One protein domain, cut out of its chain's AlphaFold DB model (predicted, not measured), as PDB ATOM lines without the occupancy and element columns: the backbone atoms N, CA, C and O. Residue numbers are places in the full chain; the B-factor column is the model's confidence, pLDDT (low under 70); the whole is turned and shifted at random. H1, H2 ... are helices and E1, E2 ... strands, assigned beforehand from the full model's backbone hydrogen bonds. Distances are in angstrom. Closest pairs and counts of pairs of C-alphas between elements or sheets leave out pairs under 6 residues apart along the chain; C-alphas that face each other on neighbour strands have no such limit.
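AT A GLANCE: This is residues 21 to 91 of the 92 residues of an uncharacterized protein of Amphimedon queenslandica (UniProt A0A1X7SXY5). What is the picture? Parallel strands E1 and E2 form a ribbon, with H3 over one face, H1 packed on H3, and H2 near E1's start. What is printed? The 71 residues, mixed in class, run H1, H2, E1, H3, E2. They are compact, with a radius of gyration of the C-alphas of 12.7 A, spanning 40 by 23 by 19 A.

IN THESE COORDINATES: Which strands? E1 is residues 50 to 56; E2 is residues 83 to 89, ending at (-28.707, -26.238, 49.340). Which helices? H3 is residues 65 to 78, 19.9 A; H2 is 34 to 40; H1 is 21 to 30, beginning at (-25.778, -11.715, 37.497).

HOW THE PARTS SIT: How do strands pair? N 53 and O 85, 2.8 A apart, are within hydrogen-bond range. H3 joins them in a strand-helix-strand unit, its crossover right-handed. And the helices? H3 touches H1 with residues 67 to 72 alone; the closest C-alphas are Phe 71 and Ala 24, 6.3 A. H1 and H3 have every O i to N i+4 pair within range; H2 has 0 of 3, but 3 of 4 O i to N i+3.

THE WHOLE: Any cut? The printed part has no cut and no long link. Low confidence? pLDDT is under 70 at residues 56 to 67 and 89 to 91.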
ATOM      1  N   ALA A  21     -25.377 -12.376  38.738       77.56
ATOM      2  CA  ALA A  21     -25.778 -11.715  37.497       77.56
ATOM      3  C   ALA A  21     -25.948 -12.711  36.336       77.56
ATOM      4  O   ALA A  21     -26.900 -12.611  35.563       77.56
ATOM      5  N   GLN A  22     -25.066 -13.713  36.239       78.38
ATOM      6  CA  GLN A  22     -25.199 -14.766  35.240       78.38
ATOM      7  C   GLN A  22     -26.420 -15.658  35.514       78.38
ATOM      8  O   GLN A  22     -27.112 -16.014  34.570       78.38
ATOM      9  N   HIS A  23     -26.726 -15.992  36.773       77.94
ATOM     10  CA  HIS A  23     -27.945 -16.747  37.108       77.94
ATOM     11  C   HIS A  23     -29.215 -15.992  36.685       77.94
ATOM     12  O   HIS A  23     -30.109 -16.588  36.082       77.94
ATOM     13  N   ALA A  24     -29.280 -14.682  36.942       80.25
ATOM     14  CA  ALA A  24     -30.395 -13.841  36.506       80.25
ATOM     15  C   ALA A  24     -30.501 -13.774  34.971       80.25
ATOM     16  O   ALA A  24     -31.594 -13.896  34.413       80.25
ATOM     17  N   ALA A  25     -29.367 -13.640  34.275       83.69
ATOM     18  CA  ALA A  25     -29.320 -13.643  32.814       83.69
ATOM     19  C   ALA A  25     -29.773 -14.986  32.217       83.69
ATOM     20  O   ALA A  25     -30.536 -15.000  31.249       83.69
ATOM     21  N   ASP A  26     -29.352 -16.108  32.804       85.12
ATOM     22  CA  ASP A  26     -29.774 -17.441  32.372       85.12
ATOM     23  C   ASP A  26     -31.279 -17.622  32.566       85.12
ATOM     24  O   ASP A  26     -31.962 -18.087  31.658       85.12
ATOM     25  N   PHE A  27     -31.817 -17.201  33.713       85.06
ATOM     26  CA  PHE A  27     -33.252 -17.242  33.978       85.06
ATOM     27  C   PHE A  27     -34.046 -16.432  32.942       85.06
ATOM     28  O   PHE A  27     -34.972 -16.957  32.319       85.06
ATOM     29  N   ALA A  28     -33.632 -15.191  32.670       87.00
ATOM     30  CA  ALA A  28     -34.255 -14.343  31.654       87.00
ATOM     31  C   ALA A  28     -34.147 -14.934  30.235       87.00
ATOM     32  O   ALA A  28     -35.042 -14.741  29.411       87.00
ATOM     33  N   MET A  29     -33.062 -15.650  29.931       90.25
ATOM     34  CA  MET A  29     -32.905 -16.378  28.672       90.25
ATOM     35  C   MET A  29     -33.873 -17.564  28.586       90.25
ATOM     36  O   MET A  29     -34.533 -17.721  27.561       90.25
ATOM     37  N   LEU A  30     -34.019 -18.357  29.653       89.81
ATOM     38  CA  LEU A  30     -34.953 -19.489  29.691       89.81
ATOM     39  C   LEU A  30     -36.408 -19.043  29.531       89.81
ATOM     40  O   LEU A  30     -37.156 -19.686  28.801       89.81
ATOM     41  N   MET A  31     -36.797 -17.924  30.146       87.62
ATOM     42  CA  MET A  31     -38.150 -17.367  30.017       87.62
ATOM     43  C   MET A  31     -38.533 -16.971  28.584       87.62
ATOM     44  O   MET A  31     -39.719 -16.836  28.292       87.62
ATOM     45  N   LYS A  32     -37.550 -16.756  27.701       90.06
ATOM     46  CA  LYS A  32     -37.763 -16.378  26.293       90.06
ATOM     47  C   LYS A  32     -37.854 -17.578  25.353       90.06
ATOM     48  O   LYS A  32     -38.131 -17.399  24.170       90.06
ATOM     49  N   LYS A  33     -37.571 -18.785  25.839       91.19
ATOM     50  CA  LYS A  33     -37.566 -19.999  25.027       91.19
ATOM     51  C   LYS A  33     -38.940 -20.657  25.056       91.19
ATOM     52  O   LYS A  33     -39.387 -21.110  26.105       91.19
ATOM     53  N   GLU A  34     -39.573 -20.770  23.890       90.88
ATOM     54  CA  GLU A  34     -40.933 -21.317  23.764       90.88
ATOM     55  C   GLU A  34     -41.068 -22.745  24.312       90.88
ATOM     56  O   GLU A  34     -42.083 -23.081  24.922       90.88
ATOM     57  N   GLU A  35     -40.013 -23.556  24.179       90.56
ATOM     58  CA  GLU A  35     -39.917 -24.915  24.738       90.56
ATOM     59  C   GLU A  35     -40.122 -24.967  26.265       90.56
ATOM     60  O   GLU A  35     -40.496 -26.006  26.808       90.56
ATOM     61  N   PHE A  36     -39.935 -23.841  26.956       89.69
ATOM     62  CA  PHE A  36     -40.064 -23.710  28.405       89.69
ATOM     63  C   PHE A  36     -41.285 -22.902  28.846       89.69
ATOM     64  O   PHE A  36     -41.473 -22.686  30.046       89.69
ATOM     65  N   ASN A  37     -42.162 -22.498  27.921       89.38
ATOM     66  CA  ASN A  37     -43.325 -21.675  28.253       89.38
ATOM     67  C   ASN A  37     -44.215 -22.319  29.322       89.38
ATOM     68  O   ASN A  37     -44.687 -21.633  30.220       89.38
ATOM     69  N   SER A  38     -44.385 -23.643  29.283       88.12
ATOM     70  CA  SER A  38     -45.190 -24.380  30.267       88.12
ATOM     71  C   SER A  38     -44.639 -24.309  31.697       88.12
ATOM     72  O   SER A  38     -45.373 -24.574  32.653       88.12
ATOM     73  N   VAL A  39     -43.364 -23.942  31.875       88.19
ATOM     74  CA  VAL A  39     -42.729 -23.770  33.185       88.19
ATOM     75  C   VAL A  39     -43.034 -22.393  33.760       88.19
ATOM     76  O   VAL A  39     -43.381 -22.318  34.939       88.19
ATOM     77  N   PHE A  40     -42.995 -21.341  32.941       88.12
ATOM     78  CA  PHE A  40     -43.113 -19.948  33.387       88.12
ATOM     79  C   PHE A  40     -44.509 -19.345  33.226       88.12
ATOM     80  O   PHE A  40     -44.858 -18.437  33.977       88.12
ATOM     81  N   TYR A  41     -45.314 -19.859  32.298       88.62
ATOM     82  CA  TYR A  41     -46.616 -19.307  31.937       88.62
ATOM     83  C   TYR A  41     -47.733 -20.348  32.083       88.62
ATOM     84  O   TYR A  41     -47.519 -21.562  32.025       88.62
ATOM     85  N   SER A  42     -48.948 -19.864  32.314       87.00
ATOM     86  CA  SER A  42     -50.180 -20.643  32.260       87.00
ATOM     87  C   SER A  42     -50.569 -20.947  30.803       87.00
ATOM     88  O   SER A  42     -50.087 -20.291  29.877       87.00
ATOM     89  N   PRO A  43     -51.521 -21.870  30.563       85.50
ATOM     90  CA  PRO A  43     -52.099 -22.067  29.231       85.50
ATOM     91  C   PRO A  43     -52.753 -20.807  28.638       85.50
ATOM     92  O   PRO A  43     -52.899 -20.714  27.426       85.50
ATOM     93  N   SER A  44     -53.139 -19.835  29.477       87.62
ATOM     94  CA  SER A  44     -53.668 -18.534  29.045       87.62
ATOM     95  C   SER A  44     -52.579 -17.507  28.704       87.62
ATOM     96  O   SER A  44     -52.906 -16.366  28.390       87.62
ATOM     97  N   GLY A  45     -51.298 -17.885  28.773       86.31
ATOM     98  CA  GLY A  45     -50.159 -17.014  28.470       86.31
ATOM     99  C   GLY A  45     -49.780 -16.046  29.593       86.31
ATOM    100  O   GLY A  45     -48.897 -15.216  29.407       86.31
ATOM    101  N   GLN A  46     -50.417 -16.139  30.762       87.75
ATOM    102  CA  GLN A  46     -50.069 -15.317  31.923       87.75
ATOM    103  C   GLN A  46     -48.883 -15.922  32.669       87.75
ATOM    104  O   GLN A  46     -48.800 -17.142  32.802       87.75
ATOM    105  N   ALA A  47     -47.982 -15.085  33.189       88.69
ATOM    106  CA  ALA A  47     -46.905 -15.561  34.049       88.69
ATOM    107  C   ALA A  47     -47.490 -16.302  35.261       88.69
ATOM    108  O   ALA A  47     -48.511 -15.903  35.829       88.69
ATOM    109  N   LYS A  48     -46.859 -17.405  35.663       88.88
ATOM    110  CA  LYS A  48     -47.281 -18.130  36.860       88.88
ATOM    111  C   LYS A  48     -47.076 -17.251  38.084       88.88
ATOM    112  O   LYS A  48     -45.990 -16.730  38.326       88.88
ATOM    113  N   SER A  49     -48.123 -17.161  38.893       90.19
ATOM    114  CA  SER A  49     -48.138 -16.361  40.116       90.19
ATOM    115  C   SER A  49     -47.238 -16.926  41.218       90.19
ATOM    116  O   SER A  49     -46.849 -16.189  42.120       90.19
ATOM    117  N   ILE A  50     -46.895 -18.216  41.155       89.31
ATOM    118  CA  ILE A  50     -45.998 -18.880  42.101       89.31
ATOM    119  C   ILE A  50     -44.858 -19.528  41.323       89.31
ATOM    120  O   ILE A  50     -45.097 -20.345  40.431       89.31
ATOM    121  N   VAL A  51     -43.622 -19.194  41.692       87.38
ATOM    122  CA  VAL A  51     -42.410 -19.793  41.124       87.38
ATOM    123  C   VAL A  51     -41.542 -20.357  42.239       87.38
ATOM    124  O   VAL A  51     -41.385 -19.739  43.289       87.38
ATOM    125  N   CYS A  52     -40.971 -21.536  41.995       85.06
ATOM    126  CA  CYS A  52     -39.972 -22.150  42.856       85.06
ATOM    127  C   CYS A  52     -38.642 -22.217  42.106       85.06
ATOM    128  O   CYS A  52     -38.546 -22.860  41.061       85.06
ATOM    129  N   ALA A  53     -37.631 -21.540  42.637       80.50
ATOM    130  CA  ALA A  53     -36.267 -21.573  42.150       80.50
ATOM    131  C   ALA A  53     -35.402 -22.352  43.140       80.50
ATOM    132  O   ALA A  53     -35.402 -22.084  44.344       80.50
ATOM    133  N   ARG A  54     -34.639 -23.315  42.631       77.62
ATOM    134  CA  ARG A  54     -33.594 -23.991  43.394       77.62
ATOM    135  C   ARG A  54     -32.242 -23.511  42.898       77.62
ATOM    136  O   ARG A  54     -31.940 -23.624  41.714       77.62
ATOM    137  N   VAL A  55     -31.445 -22.993  43.818       70.44
ATOM    138  CA  VAL A  55     -30.054 -22.615  43.592       70.44
ATOM    139  C   VAL A  55     -29.210 -23.636  44.348       70.44
ATOM    140  O   VAL A  55     -29.192 -23.649  45.577       70.44
ATOM    141  N   ASP A  56     -28.575 -24.565  43.637       65.12
ATOM    142  CA  ASP A  56     -27.597 -25.445  44.279       65.12
ATOM    143  C   ASP A  56     -26.342 -24.620  44.596       65.12
ATOM    144  O   ASP A  56     -25.871 -23.877  43.741       65.12
ATOM    145  N   GLY A  57     -25.910 -24.681  45.861       54.69
ATOM    146  CA  GLY A  57     -24.814 -23.897  46.423       54.69
ATOM    147  C   GLY A  57     -23.637 -24.787  46.815       54.69
ATOM    148  O   GLY A  57     -23.559 -25.287  47.944       54.69
ATOM    149  N   ALA A  58     -22.717 -25.005  45.881       50.91
ATOM    150  CA  ALA A  58     -21.350 -25.382  46.208       50.91
ATOM    151  C   ALA A  58     -20.633 -24.237  46.954       50.91
ATOM    152  O   ALA A  58     -21.067 -23.086  46.956       50.91
ATOM    153  N   THR A  59     -19.521 -24.554  47.612       47.62
ATOM    154  CA  THR A  59     -18.733 -23.631  48.452       47.62
ATOM    155  C   THR A  59     -18.178 -22.401  47.714       47.62
ATOM    156  O   THR A  59     -17.801 -21.427  48.356       47.62
ATOM    157  N   ASP A  60     -18.132 -22.435  46.382       48.56
ATOM    158  CA  ASP A  60     -17.767 -21.350  45.457       48.56
ATOM    159  C   ASP A  60     -18.988 -20.700  44.768       48.56
ATOM    160  O   ASP A  60     -18.850 -19.739  44.014       48.56
ATOM    161  N   GLU A  61     -20.191 -21.206  45.039       49.22
ATOM    162  CA  GLU A  61     -21.477 -20.814  44.452       49.22
ATOM    163  C   GLU A  61     -22.376 -20.105  45.469       49.22
ATOM    164  O   GLU A  61     -23.602 -20.133  45.371       49.22
ATOM    165  N   GLY A  62     -21.771 -19.449  46.455       47.31
ATOM    166  CA  GLY A  62     -22.439 -18.396  47.193       47.31
ATOM    167  C   GLY A  62     -22.251 -17.078  46.455       47.31
ATOM    168  O   GLY A  62     -21.256 -16.395  46.686       47.31
ATOM    169  N   PRO A  63     -23.197 -16.624  45.620       50.75
ATOM    170  CA  PRO A  63     -23.490 -15.207  45.622       50.75
ATOM    171  C   PRO A  63     -23.643 -14.752  47.071       50.75
ATOM    172  O   PRO A  63     -24.249 -15.473  47.870       50.75
ATOM    173  N   ALA A  64     -23.156 -13.560  47.414       54.56
ATOM    174  CA  ALA A  64     -23.678 -12.890  48.596       54.56
ATOM    175  C   ALA A  64     -25.206 -12.984  48.493       54.56
ATOM    176  O   ALA A  64     -25.772 -12.570  47.479       54.56
ATOM    177  N   HIS A  65     -25.852 -13.640  49.463       61.91
ATOM    178  CA  HIS A  65     -27.287 -13.949  49.420       61.91
ATOM    179  C   HIS A  65     -28.125 -12.728  49.003       61.91
ATOM    180  O   HIS A  65     -29.144 -12.880  48.337       61.91
ATOM    181  N   GLU A  66     -27.636 -11.532  49.326       65.00
ATOM    182  CA  GLU A  66     -28.158 -10.223  48.950       65.00
ATOM    183  C   GLU A  66     -28.299  -9.999  47.435       65.00
ATOM    184  O   GLU A  66     -29.354  -9.547  47.001       65.00
ATOM    185  N   GLU A  67     -27.306 -10.334  46.602       67.75
ATOM    186  CA  GLU A  67     -27.393 -10.102  45.149       67.75
ATOM    187  C   GLU A  67     -28.391 -11.062  44.489       67.75
ATOM    188  O   GLU A  67     -29.205 -10.655  43.660       67.75
ATOM    189  N   VAL A  68     -28.392 -12.336  44.896       71.69
ATOM    190  CA  VAL A  68     -29.408 -13.310  44.451       71.69
ATOM    191  C   VAL A  68     -30.795 -12.881  44.896       71.69
ATOM    192  O   VAL A  68     -31.734 -12.909  44.101       71.69
ATOM    193  N   GLN A  69     -30.928 -12.461  46.153       76.12
ATOM    194  CA  GLN A  69     -32.179 -11.959  46.694       76.12
ATOM    195  C   GLN A  69     -32.652 -10.724  45.927       76.12
ATOM    196  O   GLN A  69     -33.834 -10.652  45.594       76.12
ATOM    197  N   PHE A  70     -31.757  -9.790  45.596       81.94
ATOM    198  CA  PHE A  70     -32.073  -8.618  44.786       81.94
ATOM    199  C   PHE A  70     -32.636  -9.022  43.420       81.94
ATOM    200  O   PHE A  70     -33.721  -8.570  43.060       81.94
ATOM    201  N   PHE A  71     -31.965  -9.916  42.685       82.38
ATOM    202  CA  PHE A  71     -32.436 -10.336  41.361       82.38
ATOM    203  C   PHE A  71     -33.771 -11.089  41.415       82.38
ATOM    204  O   PHE A  71     -34.654 -10.804  40.607       82.38
ATOM    205  N   TRP A  72     -33.972 -11.987  42.386       85.44
ATOM    206  CA  TRP A  72     -35.266 -12.664  42.550       85.44
ATOM    207  C   TRP A  72     -36.380 -11.723  43.007       85.44
ATOM    208  O   TRP A  72     -37.530 -11.906  42.614       85.44
ATOM    209  N   THR A  73     -36.054 -10.703  43.806       87.44
ATOM    210  CA  THR A  73     -37.011  -9.662  44.210       87.44
ATOM    211  C   THR A  73     -37.401  -8.798  43.016       87.44
ATOM    212  O   THR A  73     -38.584  -8.535  42.810       87.44
ATOM    213  N   LEU A  74     -36.430  -8.398  42.195       89.44
ATOM    214  CA  LEU A  74     -36.684  -7.633  40.980       89.44
ATOM    215  C   LEU A  74     -37.598  -8.408  40.024       89.44
ATOM    216  O   LEU A  74     -38.603  -7.871  39.570       89.44
ATOM    217  N   ASP A  75     -37.289  -9.679  39.777       87.44
ATOM    218  CA  ASP A  75     -38.082 -10.572  38.930       87.44
ATOM    219  C   ASP A  75     -39.501 -10.809  39.480       87.44
ATOM    220  O   ASP A  75     -40.472 -10.802  38.721       87.44
ATOM    221  N   HIS A  76     -39.639 -10.964  40.801       90.31
ATOM    222  CA  HIS A  76     -40.933 -11.074  41.479       90.31
ATOM    223  C   HIS A  76     -41.810  -9.841  41.232       90.31
ATOM    224  O   HIS A  76     -42.977  -9.992  40.872       90.31
ATOM    225  N   ILE A  77     -41.239  -8.642  41.380       91.62
ATOM    226  CA  ILE A  77     -41.944  -7.373  41.162       91.62
ATOM    227  C   ILE A  77     -42.291  -7.198  39.678       91.62
ATOM    228  O   ILE A  77     -43.434  -6.894  39.352       91.62
ATOM    229  N   GLN A  78     -41.333  -7.415  38.772       89.94
ATOM    230  CA  GLN A  78     -41.517  -7.205  37.329       89.94
ATOM    231  C   GLN A  78     -42.557  -8.137  36.701       89.94
ATOM    232  O   GLN A  78     -43.199  -7.757  35.726       89.94
ATOM    233  N   ASN A  79     -42.716  -9.345  37.243       87.00
ATOM    234  CA  ASN A  79     -43.679 -10.333  36.753       87.00
ATOM    235  C   ASN A  79     -44.926 -10.446  37.640       87.00
ATOM    236  O   ASN A  79     -45.668 -11.416  37.496       87.00
ATOM    237  N   GLU A  80     -45.126  -9.505  38.570       89.88
ATOM    238  CA  GLU A  80     -46.300  -9.434  39.452       89.88
ATOM    239  C   GLU A  80     -46.611 -10.771  40.144       89.88
ATOM    240  O   GLU A  80     -47.759 -11.212  40.259       89.88
ATOM    241  N   ARG A  81     -45.558 -11.469  40.581       89.31
ATOM    242  CA  ARG A  81     -45.717 -12.777  41.213       89.31
ATOM    243  C   ARG A  81     -46.349 -12.607  42.585       89.31
ATOM    244  O   ARG A  81     -46.053 -11.674  43.317       89.31
ATOM    245  N   VAL A  82     -47.177 -13.568  42.969       94.12
ATOM    246  CA  VAL A  82     -47.732 -13.656  44.324       94.12
ATOM    247  C   VAL A  82     -46.694 -14.237  45.279       94.12
ATOM    248  O   VAL A  82     -46.586 -13.795  46.418       94.12
ATOM    249  N   ALA A  83     -45.905 -15.217  44.824       90.75
ATOM    250  CA  ALA A  83     -44.844 -15.807  45.632       90.75
ATOM    251  C   ALA A  83     -43.652 -16.272  44.789       90.75
ATOM    252  O   ALA A  83     -43.807 -16.922  43.753       90.75
ATOM    253  N   THR A  84     -42.449 -16.000  45.295       88.44
ATOM    254  CA  THR A  84     -41.198 -16.568  44.781       88.44
ATOM    255  C   THR A  84     -40.528 -17.354  45.900       88.44
ATOM    256  O   THR A  84     -40.077 -16.780  46.889       88.44
ATOM    257  N   LEU A  85     -40.484 -18.675  45.759       85.81
ATOM    258  CA  LEU A  85     -39.813 -19.576  46.690       85.81
ATOM    259  C   LEU A  85     -38.397 -19.814  46.177       85.81
ATOM    260  O   LEU A  85     -38.223 -20.394  45.109       85.81
ATOM    261  N   VAL A  86     -37.391 -19.372  46.924       79.62
ATOM    262  CA  VAL A  86     -35.987 -19.629  46.591       79.62
ATOM    263  C   VAL A  86     -35.434 -20.611  47.609       79.62
ATOM    264  O   VAL A  86     -35.414 -20.332  48.805       79.62
ATOM    265  N   THR A  87     -35.003 -21.775  47.137       75.50
ATOM    266  CA  THR A  87     -34.350 -22.790  47.967       75.50
ATOM    267  C   THR A  87     -32.872 -22.838  47.623       75.50
ATOM    268  O   THR A  87     -32.506 -22.864  46.449       75.50
ATOM    269  N   ALA A  88     -32.027 -22.839  48.650       70.19
ATOM    270  CA  ALA A  88     -30.595 -23.034  48.501       70.19
ATOM    271  C   ALA A  88     -30.180 -24.301  49.244       70.19
ATOM    272  O   ALA A  88     -30.613 -24.531  50.377       70.19
ATOM    273  N   ARG A  89     -29.345 -25.134  48.620       63.16
ATOM    274  CA  ARG A  89     -28.707 -26.238  49.340       63.16
ATOM    275  C   ARG A  89     -27.550 -25.667  50.154       63.16
ATOM    276  O   ARG A  89     -26.555 -25.244  49.582       63.16
ATOM    277  N   SER A  90     -27.673 -25.694  51.477       54.12
ATOM    278  CA  SER A  90     -26.533 -25.487  52.368       54.12
ATOM    279  C   SER A  90     -25.713 -26.778  52.393       54.12
ATOM    280  O   SER A  90     -26.216 -27.829  52.797       54.12
ATOM    281  N   SER A  91     -24.489 -26.728  51.872       49.69
ATOM    282  CA  SER A  91     -23.493 -27.780  52.064       49.69
ATOM    283  C   SER A  91     -22.685 -27.444  53.318       49.69
ATOM    284  O   SER A  91     -21.633 -26.820  53.241       49.69
TER     285      SER A  91